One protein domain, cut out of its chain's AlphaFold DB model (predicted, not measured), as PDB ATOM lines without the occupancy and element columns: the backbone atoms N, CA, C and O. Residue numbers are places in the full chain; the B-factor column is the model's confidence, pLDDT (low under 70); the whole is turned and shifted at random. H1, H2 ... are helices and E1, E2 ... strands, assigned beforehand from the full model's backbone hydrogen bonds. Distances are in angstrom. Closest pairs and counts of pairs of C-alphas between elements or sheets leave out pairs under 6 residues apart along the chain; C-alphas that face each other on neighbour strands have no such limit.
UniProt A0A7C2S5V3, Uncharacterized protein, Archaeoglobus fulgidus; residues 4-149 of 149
ATOM      1  N   ARG A   4     219.424 271.603 371.670       92.50
ATOM      2  CA  ARG A   4     219.293 271.985 373.076       92.50
ATOM      3  C   ARG A   4     219.017 273.481 373.179       92.50
ATOM      4  O   ARG A   4     219.615 274.268 372.443       92.50
ATOM      5  N   ALA A   5     218.122 273.849 374.092       91.50
ATOM      6  CA  ALA A   5     217.938 275.236 374.490       91.50
ATOM      7  C   ALA A   5     219.109 275.667 375.382       91.50
ATOM      8  O   ALA A   5     219.435 274.989 376.360       91.50
ATOM      9  N   VAL A   6     219.742 276.776 375.024       93.94
ATOM     10  CA  VAL A   6     220.816 277.407 375.794       93.94
ATOM     11  C   VAL A   6     220.372 278.819 376.137       93.94
ATOM     12  O   VAL A   6     219.723 279.477 375.319       93.94
ATOM     13  N   ARG A   7     220.691 279.252 377.358       95.00
ATOM     14  CA  ARG A   7     220.298 280.547 377.906       95.00
ATOM     15  C   ARG A   7     221.486 281.220 378.565       95.00
ATOM     16  O   ARG A   7     222.290 280.536 379.192       95.00
ATOM     17  N   PHE A   8     221.565 282.535 378.432       94.12
ATOM     18  CA  PHE A   8     222.563 283.362 379.100       94.12
ATOM     19  C   PHE A   8     222.011 284.768 379.327       94.12
ATOM     20  O   PHE A   8     221.159 285.242 378.575       94.12
ATOM     21  N   CYS A   9     222.439 285.395 380.417       92.88
ATOM     22  CA  CYS A   9     221.918 286.668 380.883       92.88
ATOM     23  C   CYS A   9     222.196 287.746 379.841       92.88
ATOM     24  O   CYS A   9     223.299 287.812 379.299       92.88
ATOM     25  N   ALA A  10     221.211 288.595 379.562       91.25
ATOM     26  CA  ALA A  10     221.407 289.659 378.593       91.25
ATOM     27  C   ALA A  10     222.231 290.829 379.147       91.25
ATOM     28  O   ALA A  10     222.739 291.604 378.347       91.25
ATOM     29  N   GLU A  11     222.380 290.934 380.471       89.81
ATOM     30  CA  GLU A  11     223.129 291.995 381.168       89.81
ATOM     31  C   GLU A  11     224.599 291.662 381.368       89.81
ATOM     32  O   GLU A  11     225.460 292.466 381.052       89.81
ATOM     33  N   CYS A  12     224.900 290.474 381.894       90.31
ATOM     34  CA  CYS A  12     226.267 290.117 382.290       90.31
ATOM     35  C   CYS A  12     226.795 288.863 381.588       90.31
ATOM     36  O   CYS A  12     227.893 288.396 381.895       90.31
ATOM     37  N   LEU A  13     226.010 288.297 380.664       92.69
ATOM     38  CA  LEU A  13     226.352 287.115 379.864       92.69
ATOM     39  C   LEU A  13     226.520 285.819 380.668       92.69
ATOM     40  O   LEU A  13     226.912 284.793 380.116       92.69
ATOM     41  N   ASN A  14     226.186 285.834 381.959       92.25
ATOM     42  CA  ASN A  14     226.263 284.659 382.810       92.25
ATOM     43  C   ASN A  14     225.227 283.594 382.418       92.25
ATOM     44  O   ASN A  14     224.089 283.896 382.071       92.25
ATOM     45  N   GLU A  15     225.605 282.325 382.526       92.44
ATOM     46  CA  GLU A  15     224.765 281.184 382.132       92.44
ATOM     47  C   GLU A  15     223.984 280.565 383.299       92.44
ATOM     48  O   GLU A  15     223.181 279.652 383.098       92.44
ATOM     49  N   LYS A  16     224.223 281.025 384.531       93.94
ATOM     50  CA  LYS A  16     223.596 280.466 385.732       93.94
ATOM     51  C   LYS A  16     222.397 281.305 386.165       93.94
ATOM     52  O   LYS A  16     222.510 282.513 386.379       93.94
ATOM     53  N   PHE A  17     221.269 280.630 386.355       94.31
ATOM     54  CA  PHE A  17     219.998 281.238 386.730       94.31
ATOM     55  C   PHE A  17     219.381 280.521 387.927       94.31
ATOM     56  O   PHE A  17     219.467 279.296 388.040       94.31
ATOM     57  N   ILE A  18     218.718 281.295 388.777       94.38
ATOM     58  CA  ILE A  18     217.735 280.822 389.745       94.38
ATOM     59  C   ILE A  18     216.419 280.650 388.987       94.38
ATOM     60  O   ILE A  18     216.045 281.514 388.195       94.38
ATOM     61  N   VAL A  19     215.743 279.523 389.200       92.19
ATOM     62  CA  VAL A  19     214.464 279.220 388.550       92.19
ATOM     63  C   VAL A  19     213.353 279.366 389.576       92.19
ATOM     64  O   VAL A  19     213.328 278.615 390.553       92.19
ATOM     65  N   ASP A  20     212.427 280.292 389.338       87.62
ATOM     66  CA  ASP A  20     211.149 280.301 390.043       87.62
ATOM     67  C   ASP A  20     210.271 279.190 389.454       87.62
ATOM     68  O   ASP A  20     209.877 279.233 388.286       87.62
ATOM     69  N   SER A  21     210.003 278.151 390.242       82.31
ATOM     70  CA  SER A  21     209.244 276.980 389.798       82.31
ATOM     71  C   SER A  21     207.740 277.228 389.662       82.31
ATOM     72  O   SER A  21     207.063 276.407 389.042       82.31
ATOM     73  N   ILE A  22     207.217 278.324 390.217       81.06
ATOM     74  CA  ILE A  22     205.796 278.686 390.168       81.06
ATOM     75  C   ILE A  22     205.522 279.501 388.905       81.06
ATOM     76  O   ILE A  22     204.608 279.181 388.148       81.06
ATOM     77  N   GLU A  23     206.332 280.528 388.655       80.19
ATOM     78  CA  GLU A  23     206.120 281.457 387.539       80.19
ATOM     79  C   GLU A  23     206.965 281.130 386.298       80.19
ATOM     80  O   GLU A  23     206.767 281.709 385.230       80.19
ATOM     81  N   GLY A  24     207.914 280.196 386.413       81.00
ATOM     82  CA  GLY A  24     208.832 279.834 385.333       81.00
ATOM     83  C   GLY A  24     209.853 280.927 385.003       81.00
ATOM     84  O   GLY A  24     210.484 280.866 383.945       81.00
ATOM     85  N   ARG A  25     210.012 281.926 385.883       86.38
ATOM     86  CA  ARG A  25     210.965 283.025 385.704       86.38
ATOM     87  C   ARG A  25     212.392 282.555 385.942       86.38
ATOM     88  O   ARG A  25     212.655 281.699 386.789       86.38
ATOM     89  N   LEU A  26     213.316 283.133 385.180       91.44
ATOM     90  CA  LEU A  26     214.746 282.898 385.315       91.44
ATOM     91  C   LEU A  26     215.415 284.184 385.773       91.44
ATOM     92  O   LEU A  26     215.420 285.164 385.037       91.44
ATOM     93  N   THR A  27     216.034 284.150 386.945       93.75
ATOM     94  CA  THR A  27     216.765 285.291 387.503       93.75
ATOM     95  C   THR A  27     218.254 284.987 387.466       93.75
ATOM     96  O   THR A  27     218.703 283.970 387.996       93.75
ATOM     97  N   CYS A  28     219.047 285.834 386.819       94.44
ATOM     98  CA  CYS A  28     220.489 285.643 386.722       94.44
ATOM     99  C   CYS A  28     221.132 285.624 388.117       94.44
ATOM    100  O   CYS A  28     220.873 286.499 388.937       94.44
ATOM    101  N   MET A  29     222.018 284.659 388.376       95.62
ATOM    102  CA  MET A  29     222.663 284.523 389.690       95.62
ATOM    103  C   MET A  29     223.662 285.641 390.022       95.62
ATOM    104  O   MET A  29     223.890 285.891 391.197       95.62
ATOM    105  N   GLU A  30     224.252 286.289 389.013       92.94
ATOM    106  CA  GLU A  30     225.295 287.311 389.222       92.94
ATOM    107  C   GLU A  30     224.723 288.728 389.369       92.94
ATOM    108  O   GLU A  30     225.097 289.456 390.278       92.94
ATOM    109  N   CYS A  31     223.816 289.134 388.473       92.06
ATOM    110  CA  CYS A  31     223.279 290.499 388.424       92.06
ATOM    111  C   CYS A  31     221.781 290.594 388.745       92.06
ATOM    112  O   CYS A  31     221.200 291.664 388.606       92.06
ATOM    113  N   HIS A  32     221.136 289.484 389.124       93.00
ATOM    114  CA  HIS A  32     219.706 289.411 389.466       93.00
ATOM    115  C   HIS A  32     218.724 289.874 388.377       93.00
ATOM    116  O   HIS A  32     217.542 290.058 388.646       93.00
ATOM    117  N   SER A  33     219.187 290.008 387.136       91.38
ATOM    118  CA  SER A  33     218.338 290.360 386.002       91.38
ATOM    119  C   SER A  33     217.445 289.198 385.563       91.38
ATOM    120  O   SER A  33     217.883 288.045 385.545       91.38
ATOM    121  N   GLU A  34     216.206 289.508 385.180       92.00
ATOM    122  CA  GLU A  34     215.245 288.548 384.617       92.00
ATOM    123  C   GLU A  34     215.281 288.492 383.081       92.00
ATOM    124  O   GLU A  34     214.602 287.662 382.478       92.00
ATOM    125  N   VAL A  35     216.086 289.343 382.431       91.06
ATOM    126  CA  VAL A  35     216.202 289.363 380.969       91.06
ATOM    127  C   VAL A  35     217.354 288.487 380.490       91.06
ATOM    128  O   VAL A  35     218.504 288.591 380.929       91.06
ATOM    129  N   TYR A  36     217.060 287.602 379.543       93.25
ATOM    130  CA  TYR A  36     218.039 286.649 379.037       93.25
ATOM    131  C   TYR A  36     217.903 286.429 377.541       93.25
ATOM    132  O   TYR A  36     216.835 286.549 376.946       93.25
ATOM    133  N   PHE A  37     219.007 286.048 376.917       94.00
ATOM    134  CA  PHE A  37     218.973 285.493 375.580       94.00
ATOM    135  C   PHE A  37     218.723 283.989 375.649       94.00
ATOM    136  O   PHE A  37     219.288 283.278 376.480       94.00
ATOM    137  N   GLU A  38     217.895 283.489 374.740       94.38
ATOM    138  CA  GLU A  38     217.663 282.073 374.503       94.38
ATOM    139  C   GLU A  38     217.960 281.730 373.043       94.38
ATOM    140  O   GLU A  38     217.610 282.453 372.111       94.38
ATOM    141  N   THR A  39     218.570 280.574 372.822       93.56
ATOM    142  CA  THR A  39     218.746 280.007 371.487       93.56
ATOM    143  C   THR A  39     218.569 278.500 371.509       93.56
ATOM    144  O   THR A  39     218.774 277.840 372.527       93.56
ATOM    145  N   THR A  40     218.194 277.938 370.364       93.06
ATOM    146  CA  THR A  40     218.168 276.492 370.156       93.06
ATOM    147  C   THR A  40     219.315 276.108 369.234       93.06
ATOM    148  O   THR A  40     219.283 276.375 368.032       93.06
ATOM    149  N   VAL A  41     220.318 275.435 369.790       92.81
ATOM    150  CA  VAL A  41     221.559 275.085 369.091       92.81
ATOM    151  C   VAL A  41     221.717 273.577 368.963       92.81
ATOM    152  O   VAL A  41     221.204 272.801 369.768       92.81
ATOM    153  N   SER A  42     222.411 273.132 367.915       93.56
ATOM    154  CA  SER A  42     222.762 271.715 367.765       93.56
ATOM    155  C   SER A  42     223.719 271.276 368.871       93.56
ATOM    156  O   SER A  42     224.632 272.042 369.184       93.56
ATOM    157  N   GLU A  43     223.602 270.039 369.364       92.44
ATOM    158  CA  GLU A  43     224.525 269.481 370.377       92.44
ATOM    159  C   GLU A  43     226.002 269.669 370.001       92.44
ATOM    160  O   GLU A  43     226.791 270.106 370.827       92.44
ATOM    161  N   LYS A  44     226.352 269.504 368.720       90.81
ATOM    162  CA  LYS A  44     227.718 269.726 368.227       90.81
ATOM    163  C   LYS A  44     228.263 271.136 368.502       90.81
ATOM    164  O   LYS A  44     229.447 271.291 368.770       90.81
ATOM    165  N   ILE A  45     227.424 272.167 368.399       91.12
ATOM    166  CA  ILE A  45     227.833 273.549 368.707       91.12
ATOM    167  C   ILE A  45     227.971 273.721 370.221       91.12
ATOM    168  O   ILE A  45     228.901 274.381 370.664       91.12
ATOM    169  N   VAL A  46     227.095 273.096 371.014       92.31
ATOM    170  CA  VAL A  46     227.182 273.129 372.483       92.31
ATOM    171  C   VAL A  46     228.484 272.495 372.968       92.31
ATOM    172  O   VAL A  46     229.176 273.077 373.800       92.31
ATOM    173  N   GLU A  47     228.837 271.325 372.441       91.56
ATOM    174  CA  GLU A  47     230.082 270.618 372.759       91.56
ATOM    175  C   GLU A  47     231.313 271.432 372.365       91.56
ATOM    176  O   GLU A  47     232.264 271.532 373.143       91.56
ATOM    177  N   GLU A  48     231.282 272.055 371.186       90.00
ATOM    178  CA  GLU A  48     232.348 272.936 370.718       90.00
ATOM    179  C   GLU A  48     232.510 274.146 371.645       90.00
ATOM    180  O   GLU A  48     233.594 274.341 372.186       90.00
ATOM    181  N   VAL A  49     231.434 274.894 371.921       91.00
ATOM    182  CA  VAL A  49     231.449 276.040 372.850       91.00
ATOM    183  C   VAL A  49     231.969 275.618 374.223       91.00
ATOM    184  O   VAL A  49     232.911 276.216 374.730       91.00
ATOM    185  N   THR A  50     231.448 274.523 374.783       91.31
ATOM    186  CA  THR A  50     231.882 273.993 376.087       91.31
ATOM    187  C   THR A  50     233.376 273.665 376.100       91.31
ATOM    188  O   THR A  50     234.083 273.970 377.063       91.31
ATOM    189  N   THR A  51     233.873 273.044 375.031       90.00
ATOM    190  CA  THR A  51     235.290 272.683 374.893       90.00
ATOM    191  C   THR A  51     236.168 273.928 374.821       90.00
ATOM    192  O   THR A  51     237.197 273.990 375.497       90.00
ATOM    193  N   LEU A  52     235.751 274.936 374.052       87.75
ATOM    194  CA  LEU A  52     236.466 276.204 373.919       87.75
ATOM    195  C   LEU A  52     236.498 276.974 375.245       87.75
ATOM    196  O   LEU A  52     237.576 277.383 375.677       87.75
ATOM    197  N   CYS A  53     235.361 277.085 375.936       90.12
ATOM    198  CA  CYS A  53     235.268 277.711 377.254       90.12
ATOM    199  C   CYS A  53     236.219 277.066 378.262       90.12
ATOM    200  O   CYS A  53     236.956 277.767 378.950       90.12
ATOM    201  N   ARG A  54     236.278 275.729 378.312       89.19
ATOM    202  CA  ARG A  54     237.180 275.010 379.228       89.19
ATOM    203  C   ARG A  54     238.651 275.177 378.864       89.19
ATOM    204  O   ARG A  54     239.466 275.451 379.738       89.19
ATOM    205  N   LYS A  55     238.997 274.995 377.587       86.81
ATOM    206  CA  LYS A  55     240.391 275.003 377.126       86.81
ATOM    207  C   LYS A  55     241.024 276.391 377.225       86.81
ATOM    208  O   LYS A  55     242.192 276.496 377.584       86.81
ATOM    209  N   PHE A  56     240.256 277.433 376.923       83.56
ATOM    210  CA  PHE A  56     240.760 278.804 376.808       83.56
ATOM    211  C   PHE A  56     240.248 279.738 377.909       83.56
ATOM    212  O   PHE A  56     240.562 280.924 377.884       83.56
ATOM    213  N   LYS A  57     239.498 279.209 378.887       86.12
ATOM    214  CA  LYS A  57     238.885 279.985 379.980       86.12
ATOM    215  C   LYS A  57     238.065 281.170 379.443       86.12
ATOM    216  O   LYS A  57     238.218 282.295 379.913       86.12
ATOM    217  N   LEU A  58     237.252 280.901 378.419       86.75
ATOM    218  CA  LEU A  58     236.351 281.874 377.790       86.75
ATOM    219  C   LEU A  58     234.958 281.804 378.417       86.75
ATOM    220  O   LEU A  58     234.486 280.713 378.745       86.75
ATOM    221  N   ASP A  59     234.276 282.944 378.481       87.88
ATOM    222  CA  ASP A  59     232.867 283.031 378.862       87.88
ATOM    223  C   ASP A  59     231.967 282.516 377.735       87.88
ATOM    224  O   ASP A  59     232.028 282.991 376.595       87.88
ATOM    225  N   GLY A  60     231.126 281.527 378.038       91.00
ATOM    226  CA  GLY A  60     230.290 280.895 377.020       91.00
ATOM    227  C   GLY A  60     229.177 281.808 376.513       91.00
ATOM    228  O   GLY A  60     228.951 281.836 375.306       91.00
ATOM    229  N   GLY A  61     228.574 282.646 377.363       93.06
ATOM    230  CA  GLY A  61     227.615 283.670 376.931       93.06
ATOM    231  C   GLY A  61     228.205 284.661 375.920       93.06
ATOM    232  O   GLY A  61     227.615 284.897 374.865       93.06
ATOM    233  N   ALA A  62     229.417 285.169 376.175       93.31
ATOM    234  CA  ALA A  62     230.120 286.049 375.239       93.31
ATOM    235  C   ALA A  62     230.451 285.331 373.921       93.31
ATOM    236  O   ALA A  62     230.224 285.870 372.836       93.31
ATOM    237  N   LEU A  63     230.908 284.076 373.985       93.75
ATOM    238  CA  LEU A  63     231.169 283.284 372.783       93.75
ATOM    239  C   LEU A  63     229.885 283.012 371.980       93.75
ATOM    240  O   LEU A  63     229.899 283.098 370.753       93.75
ATOM    241  N   LEU A  64     228.761 282.729 372.643       94.88
ATOM    242  CA  LEU A  64     227.461 282.523 371.996       94.88
ATOM    243  C   LEU A  64     226.946 283.794 371.307       94.88
ATOM    244  O   LEU A  64     226.401 283.696 370.205       94.88
ATOM    245  N   LEU A  65     227.174 284.979 371.886       94.25
ATOM    246  CA  LEU A  65     226.895 286.253 371.214       94.25
ATOM    247  C   LEU A  65     227.700 286.408 369.923       94.25
ATOM    248  O   LEU A  65     227.133 286.757 368.889       94.25
ATOM    249  N   VAL A  66     228.991 286.068 369.939       94.56
ATOM    250  CA  VAL A  66     229.835 286.106 368.731       94.56
ATOM    251  C   VAL A  66     229.323 285.130 367.661       94.56
ATOM    252  O   VAL A  66     229.265 285.475 366.481       94.56
ATOM    253  N   TYR A  67     228.873 283.931 368.049       95.19
ATOM    254  CA  TYR A  67     228.239 282.982 367.121       95.19
ATOM    255  C   TYR A  67     226.965 283.546 366.483       95.19
ATOM    256  O   TYR A  67     226.699 283.302 365.301       95.19
ATOM    257  N   ALA A  68     226.169 284.282 367.251       95.25
ATOM    258  CA  ALA A  68     224.950 284.899 366.756       95.25
ATOM    259  C   ALA A  68     225.236 286.086 365.832       95.25
ATOM    260  O   ALA A  68     224.666 286.161 364.744       95.25
ATOM    261  N   ALA A  69     226.187 286.946 366.197       95.25
ATOM    262  CA  ALA A  69     226.670 288.039 365.356       95.25
ATOM    263  C   ALA A  69     227.254 287.529 364.023       95.25
ATOM    264  O   ALA A  69     227.152 288.180 362.984       95.25
ATOM    265  N   ALA A  70     227.840 286.330 364.019       94.62
ATOM    266  CA  ALA A  70     228.320 285.656 362.814       94.62
ATOM    267  C   ALA A  70     227.200 284.988 361.981       94.62
ATOM    268  O   ALA A  70     227.479 284.350 360.963       94.62
ATOM    269  N   GLY A  71     225.937 285.079 362.413       93.56
ATOM    270  CA  GLY A  71     224.787 284.466 361.744       93.56
ATOM    271  C   GLY A  71     224.779 282.934 361.793       93.56
ATOM    272  O   GLY A  71     224.134 282.289 360.968       93.56
ATOM    273  N   ILE A  72     225.524 282.326 362.723       94.31
ATOM    274  CA  ILE A  72     225.607 280.864 362.867       94.31
ATOM    275  C   ILE A  72     224.422 280.337 363.683       94.31
ATOM    276  O   ILE A  72     223.944 279.227 363.437       94.31
ATOM    277  N   ILE A  73     223.951 281.126 364.649       94.38
ATOM    278  CA  ILE A  73     222.808 280.811 365.508       94.38
ATOM    279  C   ILE A  73     221.858 282.009 365.548       94.38
ATOM    280  O   ILE A  73     222.283 283.146 365.374       94.38
ATOM    281  N   GLN A  74     220.571 281.759 365.785       93.31
ATOM    282  CA  GLN A  74     219.591 282.822 366.018       93.31
ATOM    283  C   GLN A  74     219.395 283.012 367.519       93.31
ATOM    284  O   GLN A  74     219.170 282.030 368.232       93.31
ATOM    285  N   LEU A  75     219.454 284.257 367.984       93.19
ATOM    286  CA  LEU A  75     219.140 284.617 369.363       93.19
ATOM    287  C   LEU A  75     217.711 285.129 369.461       93.19
ATOM    288  O   LEU A  75     217.240 285.906 368.627       93.19
ATOM    289  N   ARG A  76     217.032 284.683 370.509       92.81
ATOM    290  CA  ARG A  76     215.762 285.220 370.961       92.81
ATOM    291  C   ARG A  76     216.010 285.927 372.283       92.81
ATOM    292  O   ARG A  76     216.424 285.280 373.237       92.81
ATOM    293  N   TYR A  77     215.778 287.225 372.336       89.62
ATOM    294  CA  TYR A  77     215.754 287.952 373.594       89.62
ATOM    295  C   TYR A  77     214.446 287.635 374.302       89.62
ATOM    296  O   TYR A  77     213.376 287.649 373.690       89.62
ATOM    297  N   VAL A  78     214.547 287.261 375.566       87.25
ATOM    298  CA  VAL A  78     213.417 286.909 376.405       87.25
ATOM    299  C   VAL A  78     213.384 287.909 377.547       87.25
ATOM    300  O   VAL A  78     214.111 287.795 378.530       87.25
ATOM    301  N   ASP A  79     212.545 288.911 377.334       80.38
ATOM    302  CA  ASP A  79     211.906 289.723 378.362       80.38
ATOM    303  C   ASP A  79     210.433 289.254 378.460       80.38
ATOM    304  O   ASP A  79     210.053 288.216 377.904       80.38
ATOM    305  N   CYS A  80     209.554 290.038 379.072       61.06
ATOM    306  CA  CYS A  80     208.106 289.889 378.994       61.06
ATOM    307  C   CYS A  80     207.550 289.889 377.546       61.06
ATOM    308  O   CYS A  80     206.398 289.504 377.335       61.06
ATOM    309  N   LYS A  81     208.356 290.240 376.528       66.06
ATOM    310  CA  LYS A  81     208.056 290.061 375.096       66.06
ATOM    311  C   LYS A  81     209.228 289.381 374.384       66.06
ATOM    312  O   LYS A  81     210.284 289.970 374.195       66.06
ATOM    313  N   ALA A  82     209.044 288.122 373.988       78.81
ATOM    314  CA  ALA A  82     210.095 287.345 373.338       78.81
ATOM    315  C   ALA A  82     210.265 287.739 371.857       78.81
ATOM    316  O   ALA A  82     209.412 287.413 371.029       78.81
ATOM    317  N   GLU A  83     211.388 288.369 371.505       87.94
ATOM    318  CA  GLU A  83     211.691 288.835 370.143       87.94
ATOM    319  C   GLU A  83     212.977 288.200 369.588       87.94
ATOM    320  O   GLU A  83     213.900 287.856 370.326       87.94
ATOM    321  N   ARG A  84     213.041 287.992 368.264       90.12
ATOM    322  CA  ARG A  84     214.234 287.468 367.579       90.12
ATOM    323  C   ARG A  84     215.094 288.604 367.059       90.12
ATOM    324  O   ARG A  84     214.584 289.508 366.410       90.12
ATOM    325  N   TYR A  85     216.397 288.494 367.264       91.12
ATOM    326  CA  TYR A  85     217.325 289.551 366.888       91.12
ATOM    327  C   TYR A  85     217.945 289.254 365.522       91.12
ATOM    328  O   TYR A  85     218.339 288.118 365.235       91.12
ATOM    329  N   SER A  86     218.031 290.285 364.679       92.81
ATOM    330  CA  SER A  86     218.860 290.253 363.474       92.81
ATOM    331  C   SER A  86     220.342 290.277 363.848       92.81
ATOM    332  O   SER A  86     220.714 290.572 364.984       92.81
ATOM    333  N   ARG A  87     221.216 289.995 362.878       92.44
ATOM    334  CA  ARG A  87     222.664 290.105 363.073       92.44
ATOM    335  C   ARG A  87     223.065 291.523 363.494       92.44
ATOM    336  O   ARG A  87     223.887 291.683 364.388       92.44
ATOM    337  N   GLU A  88     222.483 292.526 362.851       93.62
ATOM    338  CA  GLU A  88     222.759 293.943 363.082       93.62
ATOM    339  C   GLU A  88     222.318 294.352 364.489       93.62
ATOM    340  O   GLU A  88     223.076 295.009 365.195       93.62
ATOM    341  N   ALA A  89     221.150 293.876 364.935       92.38
ATOM    342  CA  ALA A  89     220.668 294.105 366.294       92.38
ATOM    343  C   ALA A  89     221.570 293.441 367.347       92.38
ATOM    344  O   ALA A  89     221.849 294.040 368.383       92.38
ATOM    345  N   VAL A  90     222.067 292.222 367.087       93.44
ATOM    346  CA  VAL A  90     223.035 291.562 367.984       93.44
ATOM    347  C   VAL A  90     224.346 292.346 368.051       93.44
ATOM    348  O   VAL A  90     224.880 292.520 369.139       93.44
ATOM    349  N   LEU A  91     224.869 292.820 366.916       93.88
ATOM    350  CA  LEU A  91     226.104 293.610 366.888       93.88
ATOM    351  C   LEU A  91     225.948 294.935 367.633       93.88
ATOM    352  O   LEU A  91     226.766 295.205 368.504       93.88
ATOM    353  N   SER A  92     224.882 295.695 367.351       92.19
ATOM    354  CA  SER A  92     224.559 296.934 368.077       92.19
ATOM    355  C   SER A  92     224.547 296.678 369.575       92.19
ATOM    356  O   SER A  92     225.222 297.360 370.328       92.19
ATOM    357  N   ARG A  93     223.889 295.597 370.001       90.38
ATOM    358  CA  ARG A  93     223.811 295.243 371.411       90.38
ATOM    359  C   ARG A  93     225.159 294.917 372.048       90.38
ATOM    360  O   ARG A  93     225.385 295.268 373.201       90.38
ATOM    361  N   ILE A  94     226.033 294.202 371.342       92.69
ATOM    362  CA  ILE A  94     227.384 293.935 371.848       92.69
ATOM    363  C   ILE A  94     228.144 295.255 372.011       92.69
ATOM    364  O   ILE A  94     228.830 295.411 373.013       92.69
ATOM    365  N   PHE A  95     228.000 296.192 371.070       92.69
ATOM    366  CA  PHE A  95     228.665 297.496 371.130       92.69
ATOM    367  C   PHE A  95     228.136 298.353 372.277       92.69
ATOM    368  O   PHE A  95     228.934 298.724 373.127       92.69
ATOM    369  N   ASP A  96     226.818 298.540 372.373       91.25
ATOM    370  CA  ASP A  96     226.179 299.292 373.462       91.25
ATOM    371  C   ASP A  96     226.526 298.707 374.840       91.25
ATOM    372  O   ASP A  96     226.587 299.419 375.838       91.25
ATOM    373  N   GLY A  97     226.710 297.382 374.898       91.06
ATOM    374  CA  GLY A  97     227.104 296.682 376.112       91.06
ATOM    375  C   GLY A  97     228.560 296.922 376.506       91.06
ATOM    376  O   GLY A  97     228.878 296.939 377.689       91.06
ATOM    377  N   ILE A  98     229.451 297.091 375.528       91.81
ATOM    378  CA  ILE A  98     230.873 297.362 375.760       91.81
ATOM    379  C   ILE A  98     231.102 298.850 376.079       91.81
ATOM    380  O   ILE A  98     231.931 299.129 376.937       91.81
ATOM    381  N   SER A  99     230.358 299.772 375.450       86.38
ATOM    382  CA  SER A  99     230.457 301.229 375.677       86.38
ATOM    383  C   SER A  99     229.647 301.750 376.875       86.38
ATOM    384  O   SER A  99     229.612 302.949 377.130       86.38
ATOM    385  N   GLU A 100     228.946 300.872 377.598       81.75
ATOM    386  CA  GLU A 100     228.015 301.205 378.693       81.75
ATOM    387  C   GLU A 100     226.798 302.077 378.299       81.75
ATOM    388  O   GLU A 100     225.960 302.397 379.146       81.75
ATOM    389  N   GLU A 101     226.627 302.438 377.024       75.69
ATOM    390  CA  GLU A 101     225.580 303.370 376.571       75.69
ATOM    391  C   GLU A 101     224.167 302.750 376.557       75.69
ATOM    392  O   GLU A 101     223.163 303.465 376.517       75.69
ATOM    393  N   GLY A 102     224.061 301.418 376.609       67.38
ATOM    394  CA  GLY A 102     222.795 300.691 376.454       67.38
ATOM    395  C   GLY A 102     222.071 300.299 377.743       67.38
ATOM    396  O   GLY A 102     220.998 299.700 377.658       67.38
ATOM    397  N   GLY A 103     222.652 300.559 378.919       73.38
ATOM    398  CA  GLY A 103     222.160 300.046 380.208       73.38
ATOM    399  C   GLY A 103     222.519 298.579 380.496       73.38
ATOM    400  O   GLY A 103     222.173 298.074 381.559       73.38
ATOM    401  N   PHE A 104     223.240 297.930 379.578       80.19
ATOM    402  CA  PHE A 104     223.833 296.598 379.724       80.19
ATOM    403  C   PHE A 104     225.343 296.807 379.788       80.19
ATOM    404  O   PHE A 104     225.855 297.630 379.036       80.19
ATOM    405  N   TYR A 105     226.054 296.093 380.662       86.69
ATOM    406  CA  TYR A 105     227.502 296.262 380.805       86.69
ATOM    407  C   TYR A 105     228.244 294.945 380.595       86.69
ATOM    408  O   TYR A 105     228.113 293.994 381.374       86.69
ATOM    409  N   TYR A 106     229.059 294.898 379.545       90.56
ATOM    410  CA  TYR A 106     229.903 293.766 379.212       90.56
ATOM    411  C   TYR A 106     231.379 294.143 379.301       90.56
ATOM    412  O   TYR A 106     231.882 294.958 378.538       90.56
ATOM    413  N   GLU A 107     232.110 293.451 380.172       89.12
ATOM    414  CA  GLU A 107     233.549 293.662 380.342       89.12
ATOM    415  C   GLU A 107     234.336 293.462 379.021       89.12
ATOM    416  O   GLU A 107     234.344 292.342 378.480       89.12
ATOM    417  N   PRO A 108     235.094 294.473 378.542       90.19
ATOM    418  CA  PRO A 108     235.886 294.378 377.308       90.19
ATOM    419  C   PRO A 108     236.856 293.184 377.294       90.19
ATOM    420  O   PRO A 108     237.033 292.504 376.276       90.19
ATOM    421  N   ALA A 109     237.427 292.852 378.458       88.81
ATOM    422  CA  ALA A 109     238.367 291.746 378.632       88.81
ATOM    423  C   ALA A 109     237.787 290.370 378.241       88.81
ATOM    424  O   ALA A 109     238.541 289.477 377.832       88.81
ATOM    425  N   LYS A 110     236.461 290.173 378.336       89.06
ATOM    426  CA  LYS A 110     235.797 288.918 377.934       89.06
ATOM    427  C   LYS A 110     235.846 288.727 376.420       89.06
ATOM    428  O   LYS A 110     236.164 287.638 375.939       89.06
ATOM    429  N   PHE A 111     235.601 289.794 375.662       92.12
ATOM    430  CA  PHE A 111     235.635 289.758 374.200       92.12
ATOM    431  C   PHE A 111     237.058 289.771 373.644       92.12
ATOM    432  O   PHE A 111     237.326 289.060 372.674       92.12
ATOM    433  N   GLN A 112     237.990 290.481 374.289       91.69
ATOM    434  CA  GLN A 112     239.400 290.484 373.892       91.69
ATOM    435  C   GLN A 112     239.967 289.057 373.814       91.69
ATOM    436  O   GLN A 112     240.549 288.670 372.800       91.69
ATOM    437  N   LYS A 113     239.729 288.229 374.840       89.50
ATOM    438  CA  LYS A 113     240.186 286.828 374.855       89.50
ATOM    439  C   LYS A 113     239.595 285.999 373.713       89.50
ATOM    440  O   LYS A 113     240.297 285.168 373.137       89.50
ATOM    441  N   ILE A 114     238.319 286.214 373.375       91.38
ATOM    442  CA  ILE A 114     237.652 285.520 372.261       91.38
ATOM    443  C   ILE A 114     238.289 285.917 370.927       91.38
ATOM    444  O   ILE A 114     238.557 285.050 370.093       91.38
ATOM    445  N   ILE A 115     238.553 287.209 370.737       92.06
ATOM    446  CA  ILE A 115     239.201 287.736 369.536       92.06
ATOM    447  C   ILE A 115     240.593 287.129 369.374       92.06
ATOM    448  O   ILE A 115     240.864 286.499 368.352       92.06
ATOM    449  N   GLU A 116     241.449 287.238 370.394       90.50
ATOM    450  CA  GLU A 116     242.808 286.689 370.354       90.50
ATOM    451  C   GLU A 116     242.810 285.188 370.044       90.50
ATOM    452  O   GLU A 116     243.638 284.699 369.269       90.50
ATOM    453  N   PHE A 117     241.863 284.453 370.631       89.00
ATOM    454  CA  PHE A 117     241.669 283.040 370.348       89.00
ATOM    455  C   PHE A 117     241.324 282.800 368.871       89.00
ATOM    456  O   PHE A 117     241.985 281.987 368.224       89.00
ATOM    457  N   LEU A 118     240.322 283.481 368.310       89.12
ATOM    458  CA  LEU A 118     239.858 283.238 366.935       89.12
ATOM    459  C   LEU A 118     240.896 283.625 365.869       89.12
ATOM    460  O   LEU A 118     240.940 283.022 364.788       89.12
ATOM    461  N   GLU A 119     241.767 284.581 366.178       88.38
ATOM    462  CA  GLU A 119     242.891 284.957 365.318       88.38
ATOM    463  C   GLU A 119     244.001 283.913 365.321       88.38
ATOM    464  O   GLU A 119     244.496 283.539 364.260       88.38
ATOM    465  N   LYS A 120     244.336 283.377 366.499       84.19
ATOM    466  CA  LYS A 120     245.376 282.348 366.664       84.19
ATOM    467  C   LYS A 120     244.889 280.933 366.314       84.19
ATOM    468  O   LYS A 120     245.689 280.008 366.204       84.19
ATOM    469  N   SER A 121     243.581 280.738 366.154       74.88
ATOM    470  CA  SER A 121     242.976 279.425 365.911       74.88
ATOM    471  C   SER A 121     243.160 278.936 364.477       74.88
ATOM    472  O   SER A 121     242.597 279.513 363.552       74.88
ATOM    473  N   GLY A 122     243.880 277.826 364.300       59.66
ATOM    474  CA  GLY A 122     243.990 277.118 363.016       59.66
ATOM    475  C   GLY A 122     243.134 275.848 362.888       59.66
ATOM    476  O   GLY A 122     242.768 275.492 361.776       59.66
ATOM    477  N   GLU A 123     242.794 275.161 363.992       55.56
ATOM    478  CA  GLU A 123     242.547 273.703 363.887       55.56
ATOM    479  C   GLU A 123     241.243 273.147 364.499       55.56
ATOM    480  O   GLU A 123     240.872 272.022 364.186       55.56
ATOM    481  N   ASN A 124     240.501 273.884 365.340       63.38
ATOM    482  CA  ASN A 124     239.399 273.288 366.136       63.38
ATOM    483  C   ASN A 124     237.974 273.714 365.742       63.38
ATOM    484  O   ASN A 124     237.006 273.260 366.346       63.38
ATOM    485  N   VAL A 125     237.828 274.562 364.725       71.94
ATOM    486  CA  VAL A 125     236.528 275.022 364.214       71.94
ATOM    487  C   VAL A 125     236.484 274.734 362.721       71.94
ATOM    488  O   VAL A 125     237.462 274.983 362.020       71.94
ATOM    489  N   LYS A 126     235.353 274.218 362.215       78.56
ATOM    490  CA  LYS A 126     235.169 274.007 360.767       78.56
ATOM    491  C   LYS A 126     235.536 275.281 360.007       78.56
ATOM    492  O   LYS A 126     235.029 276.341 360.360       78.56
ATOM    493  N   GLU A 127     236.314 275.156 358.937       83.06
ATOM    494  CA  GLU A 127     236.860 276.299 358.192       83.06
ATOM    495  C   GLU A 127     235.794 277.344 357.821       83.06
ATOM    496  O   GLU A 127     235.957 278.528 358.098       83.06
ATOM    497  N   GLU A 128     234.644 276.909 357.298       88.06
ATOM    498  CA  GLU A 128     233.528 277.802 356.955       88.06
ATOM    499  C   GLU A 128     232.929 278.521 358.173       88.06
ATOM    500  O   GLU A 128     232.546 279.686 358.116       88.06
ATOM    501  N   ARG A 129     232.867 277.844 359.321       88.56
ATOM    502  CA  ARG A 129     232.388 278.461 360.559       88.56
ATOM    503  C   ARG A 129     233.411 279.451 361.102       88.56
ATOM    504  O   ARG A 129     233.029 280.531 361.539       88.56
ATOM    505  N   LEU A 130     234.694 279.106 361.038       88.38
ATOM    506  CA  LEU A 130     235.777 279.995 361.430       88.38
ATOM    507  C   LEU A 130     235.794 281.255 360.557       88.38
ATOM    508  O   LEU A 130     235.943 282.347 361.095       88.38
ATOM    509  N   LYS A 131     235.550 281.131 359.244       89.81
ATOM    510  CA  LYS A 131     235.365 282.270 358.327       89.81
ATOM    511  C   LYS A 131     234.244 283.200 358.800       89.81
ATOM    512  O   LYS A 131     234.466 284.401 358.924       89.81
ATOM    513  N   LYS A 132     233.075 282.651 359.150       93.00
ATOM    514  CA  LYS A 132     231.942 283.440 359.671       93.00
ATOM    515  C   LYS A 132     232.245 284.114 361.012       93.00
ATOM    516  O   LYS A 132     231.921 285.283 361.180       93.00
ATOM    517  N   LEU A 133     232.892 283.411 361.944       92.25
ATOM    518  CA  LEU A 133     233.309 283.987 363.230       92.25
ATOM    519  C   LEU A 133     234.351 285.097 363.044       92.25
ATOM    520  O   LEU A 133     234.286 286.121 363.711       92.25
ATOM    521  N   ARG A 134     235.290 284.933 362.107       92.38
ATOM    522  CA  ARG A 134     236.298 285.955 361.798       92.38
ATOM    523  C   ARG A 134     235.704 287.211 361.170       92.38
ATOM    524  O   ARG A 134     236.239 288.291 361.387       92.38
ATOM    525  N   ALA A 135     234.584 287.091 360.460       92.31
ATOM    526  CA  ALA A 135     233.925 288.222 359.815       92.31
ATOM    527  C   ALA A 135     233.381 289.276 360.797       92.31
ATOM    528  O   ALA A 135     233.131 290.403 360.382       92.31
ATOM    529  N   VAL A 136     233.186 288.939 362.080       93.69
ATOM    530  CA  VAL A 136     232.721 289.902 363.097       93.69
ATOM    531  C   VAL A 136     233.847 290.514 363.931       93.69
ATOM    532  O   VAL A 136     233.621 291.508 364.614       93.69
ATOM    533  N   LEU A 137     235.060 289.956 363.875       92.56
ATOM    534  CA  LEU A 137     236.174 290.403 364.715       92.56
ATOM    535  C   LEU A 137     236.635 291.838 364.450       92.56
ATOM    536  O   LEU A 137     236.922 292.503 365.441       92.56
ATOM    537  N   PRO A 138     236.712 292.339 363.197       92.88
ATOM    538  CA  PRO A 138     237.154 293.711 362.951       92.88
ATOM    539  C   PRO A 138     236.329 294.735 363.734       92.88
ATOM    540  O   PRO A 138     236.899 295.563 364.435       92.88
ATOM    541  N   ASN A 139     235.001 294.595 363.714       91.81
ATOM    542  CA  ASN A 139     234.107 295.523 364.400       91.81
ATOM    543  C   ASN A 139     234.253 295.429 365.928       91.81
ATOM    544  O   ASN A 139     234.278 296.441 366.614       91.81
ATOM    545  N   LEU A 140     234.373 294.214 366.476       91.75
ATOM    546  CA  LEU A 140     234.557 294.030 367.923       91.75
ATOM    547  C   LEU A 140     235.902 294.589 368.405       91.75
ATOM    548  O   LEU A 140     235.987 295.141 369.498       91.75
ATOM    549  N   LYS A 141     236.957 294.443 367.596       92.50
ATOM    550  CA  LYS A 141     238.280 294.992 367.895       92.50
ATOM    551  C   LYS A 141     238.276 296.508 367.962       92.50
ATOM    552  O   LYS A 141     238.905 297.056 368.855       92.50
ATOM    553  N   GLU A 142     237.611 297.153 367.010       91.62
ATOM    554  CA  GLU A 142     237.518 298.609 366.945       91.62
ATOM    555  C   GLU A 142     236.921 299.178 368.234       91.62
ATOM    556  O   GLU A 142     237.547 300.025 368.865       91.62
ATOM    557  N   VAL A 143     235.789 298.627 368.681       90.31
ATOM    558  CA  VAL A 143     235.121 299.067 369.914       90.31
ATOM    559  C   VAL A 143     235.990 298.810 371.147       90.31
ATOM    560  O   VAL A 143     236.216 299.716 371.936       90.31
ATOM    561  N   ILE A 144     236.558 297.610 371.301       90.50
ATOM    562  CA  ILE A 144     237.397 297.297 372.473       90.50
ATOM    563  C   ILE A 144     238.636 298.191 372.546       90.50
ATOM    564  O   ILE A 144     239.043 298.578 373.637       90.50
ATOM    565  N   LEU A 145     239.268 298.497 371.409       88.81
ATOM    566  CA  LEU A 145     240.426 299.388 371.390       88.81
ATOM    567  C   LEU A 145     240.046 300.826 371.754       88.81
ATOM    568  O   LEU A 145     240.857 301.493 372.386       88.81
ATOM    569  N   ALA A 146     238.851 301.284 371.377       87.69
ATOM    570  CA  ALA A 146     238.355 302.603 371.751       87.69
ATOM    571  C   ALA A 146     238.112 302.725 373.265       87.69
ATOM    572  O   ALA A 146     238.474 303.740 373.840       87.69
ATOM    573  N   GLU A 147     237.588 301.680 373.915       86.25
ATOM    574  CA  GLU A 147     237.303 301.693 375.363       86.25
ATOM    575  C   GLU A 147     238.541 301.499 376.264       86.25
ATOM    576  O   GLU A 147     238.477 301.712 377.473       86.25
ATOM    577  N   LEU A 148     239.672 301.039 375.717       80.38
ATOM    578  CA  LEU A 148     240.901 300.785 376.488       80.38
ATOM    579  C   LEU A 148     241.896 301.961 376.495       80.38
ATOM    580  O   LEU A 148     242.892 301.886 377.223       80.38
ATOM    581  N   LEU A 149     241.680 302.984 375.663       70.88
ATOM    582  CA  LEU A 149     242.575 304.132 375.459       70.88
ATOM    583  C   LEU A 149     242.037 305.396 376.136       70.88
ATOM    584  O   LEU A 149     242.883 306.146 376.675       70.88
TER     585      LEU A 149
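What this domain is: This is residues 4 to 149 of the 149 residues of an uncharacterized protein of Archaeoglobus fulgidus (UniProt A0A7C2S5V3). Helix H2 is the core, with a small twisted sheet of E1, E4, E5 and E6 on one side of it, H4 on the opposite side, and H1 and H3 on the two sides between. H5 and H6 lie beyond this core on the H4 side, H6 running beside H3 and H4, while the little hairpin E2 and E3 makes the other end of the long axis. The printed part has 146 residues with six named helices and six named strands, in the order E1 E2 E3 E4 H1 H2 E5 E6 H3 H4 H5 H6; the class is mixed, helices and strands. The larger sheet has the order E1, E4, E5, E6, all antiparallel, and E2 and E3 form a second antiparallel sheet. The whole is compact, with a radius of gyration of the C-alphas of 14.8 A and spans of 47 by 37 by 27 A.

How they stand to each other: The larger sheet holds E1, residues 4 to 9, E4, residues 36 to 42, E5, residues 76 to 78, and E6, residues 82 to 84. From edge to edge its strands' lines turn by 77 degrees. E1 and E4 stand at 154 degrees, with N 6 and O 39 at 2.9 A and N 37 and O 8 at 2.8 A, within hydrogen-bond range. E4 and E5 pair through N 38 and O 76, 2.8 A, and the hairpin E5 and E6 through N 77 and O 83, 2.8 A. H1, residues 43 to 56, and H2, residues 60 to 69, are on one face of this sheet, two layers, helices over a sheet. H2 lies over E1 and E4 at a height over the sheet of 9.3 A and runs across the strands, at 73 degrees to E1 on the local plane. H1 touches H2 with residues 49 to 53 alone, at a steep tilt of 57 degrees, opposite ways; the closest C-alphas, of Cys 53 and Gly 60, are 5.9 A apart. H2 touches H3, residues 87 to 98, at a steep tilt of 43 degrees, opposite ways, with the C-alphas of Ala 69 and Arg 87 closest at 5.1 A. H4, residues 108 to 120, touches H2 with residues 110 to 114 alone, at a tilt of 68 degrees, only just steep; the C-alphas of Ala 62 and Phe 111 are closest at 6.7 A. H2 and H4 are the hub, each touching three other helices. H6, residues 137 to 147, touches H4, with the C-alphas of Pro 108 and Ile 144 closest at 5.8 A. H6 also touches H3, by residues 95 to 98 of H3 alone, at a shallow tilt of 24 degrees, the same way; the C-alphas of Phe 95 and Val 143 are closest at 6.8 A. H5, residues 127 to 134, forms a helical hairpin with H4, at a tilt of 34 degrees, only just shallow, the closest C-alphas being those of Leu 118 and Arg 134 at 6.8 A. H5 and H6 meet only through their link. The helix packing is mostly crossed, only just, with 2 of 6 pairs at a shallow tilt. The hairpin of E2, residues 17 to 19, and E3, residues 26 to 28, has N 18 and O 27 at 2.8 A, within hydrogen-bond range, and is apart from the six helices. In H1, H2, H3, H5 and H6 every O i to N i+4 pair is within hydrogen-bond range; in H4, 8 of 9 are.

Where its parts are: E1 begins at C-alpha 4, (219.293, 271.985, 373.076), and is 16.8 A long; E4 is 19.3 A. H1 is 19.8 A, H4 18.7 A, H3 16.8 A, H6 15.6 A and H2 14.1 A long. H2 begins at C-alpha 60, (230.290, 280.895, 377.020), and H6 ends at C-alpha 147, (237.303, 301.693, 375.363).

The domain as a whole: The two C-alphas farthest apart are those of Ile 22 and Leu 149, 47.1 A. The printed part has no cut and no link is long. Mean pLDDT of the printed part is 88.8; residues 80 to 81, 102 and 122 to 124 are under 70.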